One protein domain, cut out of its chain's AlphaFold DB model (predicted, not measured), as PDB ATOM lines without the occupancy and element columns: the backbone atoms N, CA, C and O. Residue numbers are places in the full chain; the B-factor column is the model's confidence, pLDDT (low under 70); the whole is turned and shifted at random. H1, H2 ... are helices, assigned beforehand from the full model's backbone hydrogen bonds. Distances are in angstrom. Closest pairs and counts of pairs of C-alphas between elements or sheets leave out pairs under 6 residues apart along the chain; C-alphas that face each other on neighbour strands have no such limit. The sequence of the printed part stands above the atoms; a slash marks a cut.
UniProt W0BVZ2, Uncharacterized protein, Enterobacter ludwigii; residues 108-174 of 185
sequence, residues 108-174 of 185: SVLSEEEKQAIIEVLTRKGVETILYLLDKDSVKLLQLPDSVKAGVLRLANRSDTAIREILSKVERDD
ATOM      1  N   SER A 108      28.428 -38.802 -11.595       86.81
ATOM      2  CA  SER A 108      29.674 -39.572 -11.707       86.81
ATOM      3  C   SER A 108      29.607 -40.729 -12.710       86.81
ATOM      4  O   SER A 108      30.647 -41.139 -13.214       86.81
ATOM      5  N   VAL A 109      28.401 -41.225 -13.019       92.50
ATOM      6  CA  VAL A 109      28.178 -42.279 -14.027       92.50
ATOM      7  C   VAL A 109      28.330 -41.739 -15.450       92.50
ATOM      8  O   VAL A 109      28.648 -42.496 -16.361       92.50
ATOM      9  N   LEU A 110      28.102 -40.439 -15.633       90.44
ATOM     10  CA  LEU A 110      28.097 -39.800 -16.941       90.44
ATOM     11  C   LEU A 110      29.517 -39.526 -17.441       90.44
ATOM     12  O   LEU A 110      30.413 -39.176 -16.661       90.44
ATOM     13  N   SER A 111      29.699 -39.614 -18.756       91.88
ATOM     14  CA  SER A 111      30.920 -39.171 -19.424       91.88
ATOM     15  C   SER A 111      31.068 -37.645 -19.352       91.88
ATOM     16  O   SER A 111      30.119 -36.914 -19.051       91.88
ATOM     17  N   GLU A 112      32.270 -37.134 -19.620       90.25
ATOM     18  CA  GLU A 112      32.493 -35.682 -19.654       90.25
ATOM     19  C   GLU A 112      31.689 -35.011 -20.777       90.25
ATOM     20  O   GLU A 112      31.161 -33.916 -20.595       90.25
ATOM     21  N   GLU A 113      31.503 -35.698 -21.904       91.62
ATOM     22  CA  GLU A 113      30.671 -35.235 -23.014       91.62
ATOM     23  C   GLU A 113      29.194 -35.134 -22.604       91.62
ATOM     24  O   GLU A 113      28.528 -34.142 -22.906       91.62
ATOM     25  N   GLU A 114      28.682 -36.122 -21.867       90.56
ATOM     26  CA  GLU A 114      27.304 -36.131 -21.365       90.56
ATOM     27  C   GLU A 114      27.071 -35.035 -20.320       90.56
ATOM     28  O   GLU A 114      26.060 -34.327 -20.369       90.56
ATOM     29  N   LYS A 115      28.023 -34.829 -19.401       92.38
ATOM     30  CA  LYS A 115      27.978 -33.715 -18.441       92.38
ATOM     31  C   LYS A 115      27.950 -32.374 -19.162       92.38
ATOM     32  O   LYS A 115      27.139 -31.513 -18.820       92.38
ATOM     33  N   GLN A 116      28.791 -32.211 -20.180       91.75
ATOM     34  CA  GLN A 116      28.850 -30.984 -20.963       91.75
ATOM     35  C   GLN A 116      27.537 -30.727 -21.715       91.75
ATOM     36  O   GLN A 116      27.041 -29.600 -21.706       91.75
ATOM     37  N   ALA A 117      26.925 -31.766 -22.290       91.69
ATOM     38  CA  ALA A 117      25.622 -31.661 -22.943       91.69
ATOM     39  C   ALA A 117      24.516 -31.237 -21.959       91.69
ATOM     40  O   ALA A 117      23.697 -30.372 -22.276       91.69
ATOM     41  N   ILE A 118      24.512 -31.782 -20.738       91.56
ATOM     42  CA  ILE A 118      23.564 -31.376 -19.688       91.56
ATOM     43  C   ILE A 118      23.764 -29.908 -19.306       91.56
ATOM     44  O   ILE A 118      22.785 -29.167 -19.200       91.56
ATOM     45  N   ILE A 119      25.012 -29.467 -19.129       93.06
ATOM     46  CA  ILE A 119      25.335 -28.068 -18.821       93.06
ATOM     47  C   ILE A 119      24.834 -27.145 -19.934       93.06
ATOM     48  O   ILE A 119      24.240 -26.107 -19.642       93.06
ATOM     49  N   GLU A 120      25.022 -27.516 -21.201       93.94
ATOM     50  CA  GLU A 120      24.550 -26.720 -22.332       93.94
ATOM     51  C   GLU A 120      23.022 -26.589 -22.333       93.94
ATOM     52  O   GLU A 120      22.492 -25.480 -22.451       93.94
ATOM     53  N   VAL A 121      22.304 -27.699 -22.149       93.62
ATOM     54  CA  VAL A 121      20.835 -27.703 -22.100       93.62
ATOM     55  C   VAL A 121      20.323 -26.869 -20.926       93.62
ATOM     56  O   VAL A 121      19.435 -26.036 -21.118       93.62
ATOM     57  N   LEU A 122      20.900 -27.041 -19.733       93.50
ATOM     58  CA  LEU A 122      20.557 -26.253 -18.546       93.50
ATOM     59  C   LEU A 122      20.811 -24.766 -18.769       93.50
ATOM     60  O   LEU A 122      19.969 -23.944 -18.418       93.50
ATOM     61  N   THR A 123      21.935 -24.416 -19.391       91.25
ATOM     62  CA  THR A 123      22.279 -23.023 -19.687       91.25
ATOM     63  C   THR A 123      21.290 -22.427 -20.678       91.25
ATOM     64  O   THR A 123      20.731 -21.363 -20.425       91.25
ATOM     65  N   ARG A 124      21.004 -23.121 -21.784       92.19
ATOM     66  CA  ARG A 124      20.082 -22.634 -22.817       92.19
ATOM     67  C   ARG A 124      18.669 -22.448 -22.266       92.19
ATOM     68  O   ARG A 124      18.080 -21.388 -22.456       92.19
ATOM     69  N   LYS A 125      18.150 -23.440 -21.534       91.31
ATOM     70  CA  LYS A 125      16.824 -23.364 -20.901       91.31
ATOM     71  C   LYS A 125      16.766 -22.370 -19.746       91.31
ATOM     72  O   LYS A 125      15.754 -21.690 -19.584       91.31
ATOM     73  N   GLY A 126      17.846 -22.232 -18.986       88.88
ATOM     74  CA  GLY A 126      17.975 -21.215 -17.947       88.88
ATOM     75  C   GLY A 126      17.914 -19.805 -18.528       88.88
ATOM     76  O   GLY A 126      17.102 -18.999 -18.082       88.88
ATOM     77  N   VAL A 127      18.704 -19.526 -19.569       89.94
ATOM     78  CA  VAL A 127      18.691 -18.235 -20.274       89.94
ATOM     79  C   VAL A 127      17.317 -17.959 -20.882       89.94
ATOM     80  O   VAL A 127      16.781 -16.880 -20.667       89.94
ATOM     81  N   GLU A 128      16.710 -18.930 -21.568       88.88
ATOM     82  CA  GLU A 128      15.350 -18.813 -22.121       88.88
ATOM     83  C   GLU A 128      14.326 -18.428 -21.039       88.88
ATOM     84  O   GLU A 128      13.545 -17.497 -21.218       88.88
ATOM     85  N   THR A 129      14.388 -19.073 -19.871       85.12
ATOM     86  CA  THR A 129      13.506 -18.766 -18.735       85.12
ATOM     87  C   THR A 129      13.746 -17.360 -18.190       85.12
ATOM     88  O   THR A 129      12.795 -16.629 -17.931       85.12
ATOM     89  N   ILE A 130      15.005 -16.945 -18.036       85.75
ATOM     90  CA  ILE A 130      15.343 -15.592 -17.572       85.75
ATOM     91  C   ILE A 130      14.849 -14.538 -18.570       85.75
ATOM     92  O   ILE A 130      14.339 -13.504 -18.152       85.75
ATOM     93  N   LEU A 131      14.939 -14.806 -19.876       84.31
ATOM     94  CA  LEU A 131      14.397 -13.921 -20.907       84.31
ATOM     95  C   LEU A 131      12.869 -13.803 -20.811       84.31
ATOM     96  O   LEU A 131      12.354 -12.694 -20.920       84.31
ATOM     97  N   TYR A 132      12.149 -14.892 -20.517       83.06
ATOM     98  CA  TYR A 132      10.712 -14.819 -20.214       83.06
ATOM     99  C   TYR A 132      10.413 -13.963 -18.978       83.06
ATOM    100  O   TYR A 132       9.412 -13.258 -18.945       83.06
ATOM    101  N   LEU A 133      11.289 -13.967 -17.972       81.81
ATOM    102  CA  LEU A 133      11.137 -13.120 -16.784       81.81
ATOM    103  C   LEU A 133      11.468 -11.637 -17.032       81.81
ATOM    104  O   LEU A 133      11.172 -10.808 -16.174       81.81
ATOM    105  N   LEU A 134      12.069 -11.279 -18.172       82.25
ATOM    106  CA  LEU A 134      12.257  -9.880 -18.579       82.25
ATOM    107  C   LEU A 134      11.030  -9.307 -19.296       82.25
ATOM    108  O   LEU A 134      10.877  -8.086 -19.365       82.25
ATOM    109  N   ASP A 135      10.156 -10.166 -19.820       85.62
ATOM    110  CA  ASP A 135       8.897  -9.738 -20.409       85.62
ATOM    111  C   ASP A 135       7.910  -9.304 -19.313       85.62
ATOM    112  O   ASP A 135       7.539 -10.063 -18.414       85.62
ATOM    113  N   LYS A 136       7.466  -8.046 -19.402       81.44
ATOM    114  CA  LYS A 136       6.565  -7.425 -18.427       81.44
ATOM    115  C   LYS A 136       5.230  -8.154 -18.332       81.44
ATOM    116  O   LYS A 136       4.670  -8.216 -17.238       81.44
ATOM    117  N   ASP A 137       4.718  -8.692 -19.434       82.38
ATOM    118  CA  ASP A 137       3.423  -9.369 -19.428       82.38
ATOM    119  C   ASP A 137       3.545 -10.782 -18.847       82.38
ATOM    120  O   ASP A 137       2.734 -11.171 -18.004       82.38
ATOM    121  N   SER A 138       4.634 -11.489 -19.156       82.69
ATOM    122  CA  SER A 138       5.003 -12.748 -18.498       82.69
ATOM    123  C   SER A 138       5.150 -12.599 -16.975       82.69
ATOM    124  O   SER A 138       4.617 -13.411 -16.213       82.69
ATOM    125  N   VAL A 139       5.789 -11.525 -16.497       83.69
ATOM    126  CA  VAL A 139       5.899 -11.236 -15.055       83.69
ATOM    127  C   VAL A 139       4.537 -10.934 -14.429       83.69
ATOM    128  O   VAL A 139       4.228 -11.478 -13.366       83.69
ATOM    129  N   LYS A 140       3.694 -10.122 -15.080       85.50
ATOM    130  CA  LYS A 140       2.334  -9.838 -14.590       85.50
ATOM    131  C   LYS A 140       1.515 -11.118 -14.450       85.50
ATOM    132  O   LYS A 140       0.883 -11.308 -13.417       85.50
ATOM    133  N   LEU A 141       1.575 -12.021 -15.434       85.62
ATOM    134  CA  LEU A 141       0.893 -13.319 -15.387       85.62
ATOM    135  C   LEU A 141       1.390 -14.195 -14.224       85.62
ATOM    136  O   LEU A 141       0.584 -14.825 -13.534       85.62
ATOM    137  N   LEU A 142       2.700 -14.204 -13.956       85.19
ATOM    138  CA  LEU A 142       3.287 -14.929 -12.823       85.19
ATOM    139  C   LEU A 142       2.892 -14.345 -11.461       85.19
ATOM    140  O   LEU A 142       2.816 -15.093 -10.484       85.19
ATOM    141  N   GLN A 143       2.615 -13.044 -11.382       87.38
ATOM    142  CA  GLN A 143       2.201 -12.356 -10.155       87.38
ATOM    143  C   GLN A 143       0.698 -12.468  -9.856       87.38
ATOM    144  O   GLN A 143       0.272 -12.109  -8.759       87.38
ATOM    145  N   LEU A 144      -0.111 -12.987 -10.787       90.69
ATOM    146  CA  LEU A 144      -1.547 -13.161 -10.565       90.69
ATOM    147  C   LEU A 144      -1.842 -14.134  -9.402       90.69
ATOM    148  O   LEU A 144      -1.102 -15.108  -9.206       90.69
ATOM    149  N   PRO A 145      -2.956 -13.935  -8.670       90.94
ATOM    150  CA  PRO A 145      -3.436 -14.898  -7.682       90.94
ATOM    151  C   PRO A 145      -3.707 -16.273  -8.303       90.94
ATOM    152  O   PRO A 145      -4.129 -16.372  -9.459       90.94
ATOM    153  N   ASP A 146      -3.547 -17.342  -7.522       89.00
ATOM    154  CA  ASP A 146      -3.711 -18.722  -8.007       89.00
ATOM    155  C   ASP A 146      -5.114 -19.007  -8.563       89.00
ATOM    156  O   ASP A 146      -5.266 -19.739  -9.542       89.00
ATOM    157  N   SER A 147      -6.143 -18.370  -7.997       85.56
ATOM    158  CA  SER A 147      -7.518 -18.435  -8.501       85.56
ATOM    159  C   SER A 147      -7.645 -17.878  -9.924       85.56
ATOM    160  O   SER A 147      -8.335 -18.463 -10.761       85.56
ATOM    161  N   VAL A 148      -6.937 -16.786 -10.222       86.06
ATOM    162  CA  VAL A 148      -6.924 -16.148 -11.543       86.06
ATOM    163  C   VAL A 148      -6.087 -16.971 -12.518       86.06
ATOM    164  O   VAL A 148      -6.547 -17.240 -13.627       86.06
ATOM    165  N   LYS A 149      -4.918 -17.473 -12.100       88.25
ATOM    166  CA  LYS A 149      -4.092 -18.385 -12.915       88.25
ATOM    167  C   LYS A 149      -4.859 -19.639 -13.331       88.25
ATOM    168  O   LYS A 149      -4.798 -20.035 -14.493       88.25
ATOM    169  N   ALA A 150      -5.637 -20.232 -12.422       86.19
ATOM    170  CA  ALA A 150      -6.499 -21.369 -12.739       86.19
ATOM    171  C   ALA A 150      -7.571 -21.017 -13.788       86.19
ATOM    172  O   ALA A 150      -7.869 -21.830 -14.664       86.19
ATOM    173  N   GLY A 151      -8.125 -19.803 -13.732       84.50
ATOM    174  CA  GLY A 151      -9.031 -19.275 -14.755       84.50
ATOM    175  C   GLY A 151      -8.354 -19.114 -16.118       84.50
ATOM    176  O   GLY A 151      -8.881 -19.599 -17.120       84.50
ATOM    177  N   VAL A 152      -7.159 -18.517 -16.151       86.88
ATOM    178  CA  VAL A 152      -6.360 -18.325 -17.374       86.88
ATOM    179  C   VAL A 152      -5.986 -19.666 -18.012       86.88
ATOM    180  O   VAL A 152      -6.167 -19.832 -19.214       86.88
ATOM    181  N   LEU A 153      -5.561 -20.664 -17.230       87.69
ATOM    182  CA  LEU A 153      -5.257 -22.009 -17.740       87.69
ATOM    183  C   LEU A 153      -6.493 -22.711 -18.325       87.69
ATOM    184  O   LEU A 153      -6.408 -23.383 -19.352       87.69
ATOM    185  N   ARG A 154      -7.667 -22.533 -17.706       84.94
ATOM    186  CA  ARG A 154      -8.936 -23.047 -18.250       84.94
ATOM    187  C   ARG A 154      -9.335 -22.353 -19.547       84.94
ATOM    188  O   ARG A 154      -9.945 -22.996 -20.396       84.94
ATOM    189  N   LEU A 155      -9.027 -21.064 -19.689       85.38
ATOM    190  CA  LEU A 155      -9.265 -20.308 -20.915       85.38
ATOM    191  C   LEU A 155      -8.297 -20.741 -22.025       85.38
ATOM    192  O   LEU A 155      -8.745 -20.981 -23.139       85.38
ATOM    193  N   ALA A 156      -7.013 -20.926 -21.703       84.88
ATOM    194  CA  ALA A 156      -5.978 -21.361 -22.642       84.88
ATOM    195  C   ALA A 156      -6.240 -22.758 -23.238       84.88
ATOM    196  O   ALA A 156      -5.843 -23.027 -24.366       84.88
ATOM    197  N   ASN A 157      -6.955 -23.628 -22.516       86.56
ATOM    198  CA  ASN A 157      -7.371 -24.947 -23.006       86.56
ATOM    199  C   ASN A 157      -8.607 -24.921 -23.930       86.56
ATOM    200  O   ASN A 157      -9.073 -25.980 -24.355       86.56
ATOM    201  N   ARG A 158      -9.186 -23.749 -24.222       86.56
ATOM    202  CA  ARG A 158     -10.313 -23.611 -25.162       86.56
ATOM    203  C   ARG A 158      -9.822 -23.386 -26.592       86.56
ATOM    204  O   ARG A 158      -8.667 -23.055 -26.825       86.56
ATOM    205  N   SER A 159     -10.725 -23.542 -27.562       82.75
ATOM    206  CA  SER A 159     -10.434 -23.179 -28.951       82.75
ATOM    207  C   SER A 159     -10.214 -21.671 -29.091       82.75
ATOM    208  O   SER A 159     -10.895 -20.874 -28.445       82.75
ATOM    209  N   ASP A 160      -9.318 -21.277 -29.996       83.69
ATOM    210  CA  ASP A 160      -8.987 -19.868 -30.257       83.69
ATOM    211  C   ASP A 160     -10.233 -19.027 -30.607       83.69
ATOM    212  O   ASP A 160     -10.395 -17.896 -30.156       83.69
ATOM    213  N   THR A 161     -11.190 -19.626 -31.320       80.50
ATOM    214  CA  THR A 161     -12.494 -19.018 -31.631       80.50
ATOM    215  C   THR A 161     -13.302 -18.657 -30.384       80.50
ATOM    216  O   THR A 161     -13.875 -17.571 -30.316       80.50
ATOM    217  N   ALA A 162     -13.317 -19.533 -29.379       78.06
ATOM    218  CA  ALA A 162     -14.043 -19.310 -28.136       78.06
ATOM    219  C   ALA A 162     -13.333 -18.280 -27.248       78.06
ATOM    220  O   ALA A 162     -13.992 -17.494 -26.570       78.06
ATOM    221  N   ILE A 163     -11.997 -18.249 -27.272       84.69
ATOM    222  CA  ILE A 163     -11.204 -17.245 -26.555       84.69
ATOM    223  C   ILE A 163     -11.489 -15.853 -27.128       84.69
ATOM    224  O   ILE A 163     -11.810 -14.941 -26.371       84.69
ATOM    225  N   ARG A 164     -11.462 -15.695 -28.458       83.38
ATOM    226  CA  ARG A 164     -11.774 -14.418 -29.122       83.38
ATOM    227  C   ARG A 164     -13.185 -13.927 -28.820       83.38
ATOM    228  O   ARG A 164     -13.373 -12.738 -28.584       83.38
ATOM    229  N   GLU A 165     -14.171 -14.822 -28.787       84.06
ATOM    230  CA  GLU A 165     -15.541 -14.446 -28.428       84.06
ATOM    231  C   GLU A 165     -15.620 -13.922 -26.986       84.06
ATOM    232  O   GLU A 165     -16.237 -12.884 -26.747       84.06
ATOM    233  N   ILE A 166     -14.964 -14.600 -26.038       83.06
ATOM    234  CA  ILE A 166     -14.908 -14.185 -24.628       83.06
ATOM    235  C   ILE A 166     -14.205 -12.832 -24.493       83.06
ATOM    236  O   ILE A 166     -14.754 -11.934 -23.859       83.06
ATOM    237  N   LEU A 167     -13.047 -12.652 -25.133       82.44
ATOM    238  CA  LEU A 167     -12.319 -11.380 -25.120       82.44
ATOM    239  C   LEU A 167     -13.159 -10.245 -25.718       82.44
ATOM    240  O   LEU A 167     -13.236  -9.176 -25.126       82.44
ATOM    241  N   SER A 168     -13.892 -10.505 -26.806       80.56
ATOM    242  CA  SER A 168     -14.783  -9.509 -27.417       80.56
ATOM    243  C   SER A 168     -15.955  -9.088 -26.526       80.56
ATOM    244  O   SER A 168     -16.565  -8.053 -26.783       80.56
ATOM    245  N   LYS A 169     -16.339  -9.910 -25.540       82.44
ATOM    246  CA  LYS A 169     -17.370  -9.566 -24.548       82.44
ATOM    247  C   LYS A 169     -16.764  -8.729 -23.425       82.44
ATOM    248  O   LYS A 169     -17.327  -7.701 -23.088       82.44
ATOM    249  N   VAL A 170     -15.582  -9.113 -22.938       80.50
ATOM    250  CA  VAL A 170     -14.837  -8.354 -21.919       80.50
ATOM    251  C   VAL A 170     -14.502  -6.940 -22.405       80.50
ATOM    252  O   VAL A 170     -14.710  -5.982 -21.678       80.50
ATOM    253  N   GLU A 171     -14.081  -6.789 -23.661       77.44
ATOM    254  CA  GLU A 171     -13.751  -5.488 -24.268       77.44
ATOM    255  C   GLU A 171     -14.976  -4.573 -24.474       77.44
ATOM    256  O   GLU A 171     -14.841  -3.364 -24.643       77.44
ATOM    257  N   ARG A 172     -16.193  -5.136 -24.455       73.38
ATOM    258  CA  ARG A 172     -17.442  -4.354 -24.468       73.38
ATOM    259  C   ARG A 172     -17.863  -3.893 -23.075       73.38
ATOM    260  O   ARG A 172     -18.540  -2.872 -22.980       73.38
ATOM    261  N   ASP A 173     -17.480  -4.640 -22.043       68.38
ATOM    262  CA  ASP A 173     -17.820  -4.353 -20.650       68.38
ATOM    263  C   ASP A 173     -16.794  -3.412 -19.981       68.38
ATOM    264  O   ASP A 173     -17.179  -2.630 -19.116       68.38
ATOM    265  N   ASP A 174     -15.529  -3.417 -20.428       57.44
ATOM    266  CA  ASP A 174     -14.472  -2.466 -20.040       57.44
ATOM    267  C   ASP A 174     -13.999  -1.667 -21.276       57.44
ATOM    268  O   ASP A 174     -13.134  -2.133 -22.026       57.44
TER     269      ASP A 174
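Overview. This is residues 108 to 174 of the 185 residues of an uncharacterized protein of Enterobacter ludwigii (UniProt W0BVZ2). Start at the first printed residue and you are led along one long helix, H1, an arm that makes much of the length; at its far end three shorter helices, H2, H3 and H4, follow in a zigzag, each turned steeply from the one before. The chain does not fold back into a core: the contacts between the helices are few, and most of H1 sticks out, with its residues 112 to 117 and 119 to 132 standing free. The printed part has 67 residues with four named helices, in the order H1, H2, H3, H4, and no named strand; the class is all helix. The whole is extended, with a radius of gyration of the C-alphas of 19.2 A and spans of 59 by 24 by 19 A.

Arrangement. Look first at H1, residues 112 to 134, and then at H2, residues 136 to 143. They only just touch, with 3 pairs of C-alphas within 8 A, and they touch only at the corner by their link. H1 touches H2 with its residues 132 to 133 alone; the closest C-alphas of the two are those of Leu 133 and Val 139, 5.8 A apart. Their lines are about perpendicular, at 83 degrees. Next comes H3, residues 146 to 156, close to H2 but not clearly touching it; the closest C-alphas, of Leu 141 and Lys 149, are 7.5 A apart. H2 and H3 stand at a steep tilt of 55 degrees and run opposite ways. H4, residues 160 to 173, is close to H3 but not clearly touching it, and the closest C-alphas, of Leu 155 and Ile 163, are 6.7 A apart. H3 and H4 stand at a steep tilt of 54 degrees, opposite ways. H1 is apart from H3 and from H4, and H2 is apart from H4. In H1, H2 and H3 every O i to N i+4 pair is within hydrogen-bond range; in H4, 9 of 10 are.

Along the chain. Find C-alpha 112 at (32.493, -35.682, -19.654); from there H1 runs 32.8 A to C-alpha 134 at (12.257, -9.880, -18.579). H2 measures 10.6 A from C-alpha 136 to C-alpha 143, and H3 measures 15.0 A from C-alpha 146 to C-alpha 156. H4 runs 20.3 A from C-alpha 160 to C-alpha 173 at (-17.820, -4.353, -20.650).

Size, cuts and confidence. The two C-alphas farthest apart are those of Val 109 and Arg 172, at 60.2 A. The printed part has no cut, and the links H1 to H2, H2 to H3 and H3 to H4 are tight. The mean pLDDT of the printed part is 85.8; look for values under 70 at residues 173 to 174.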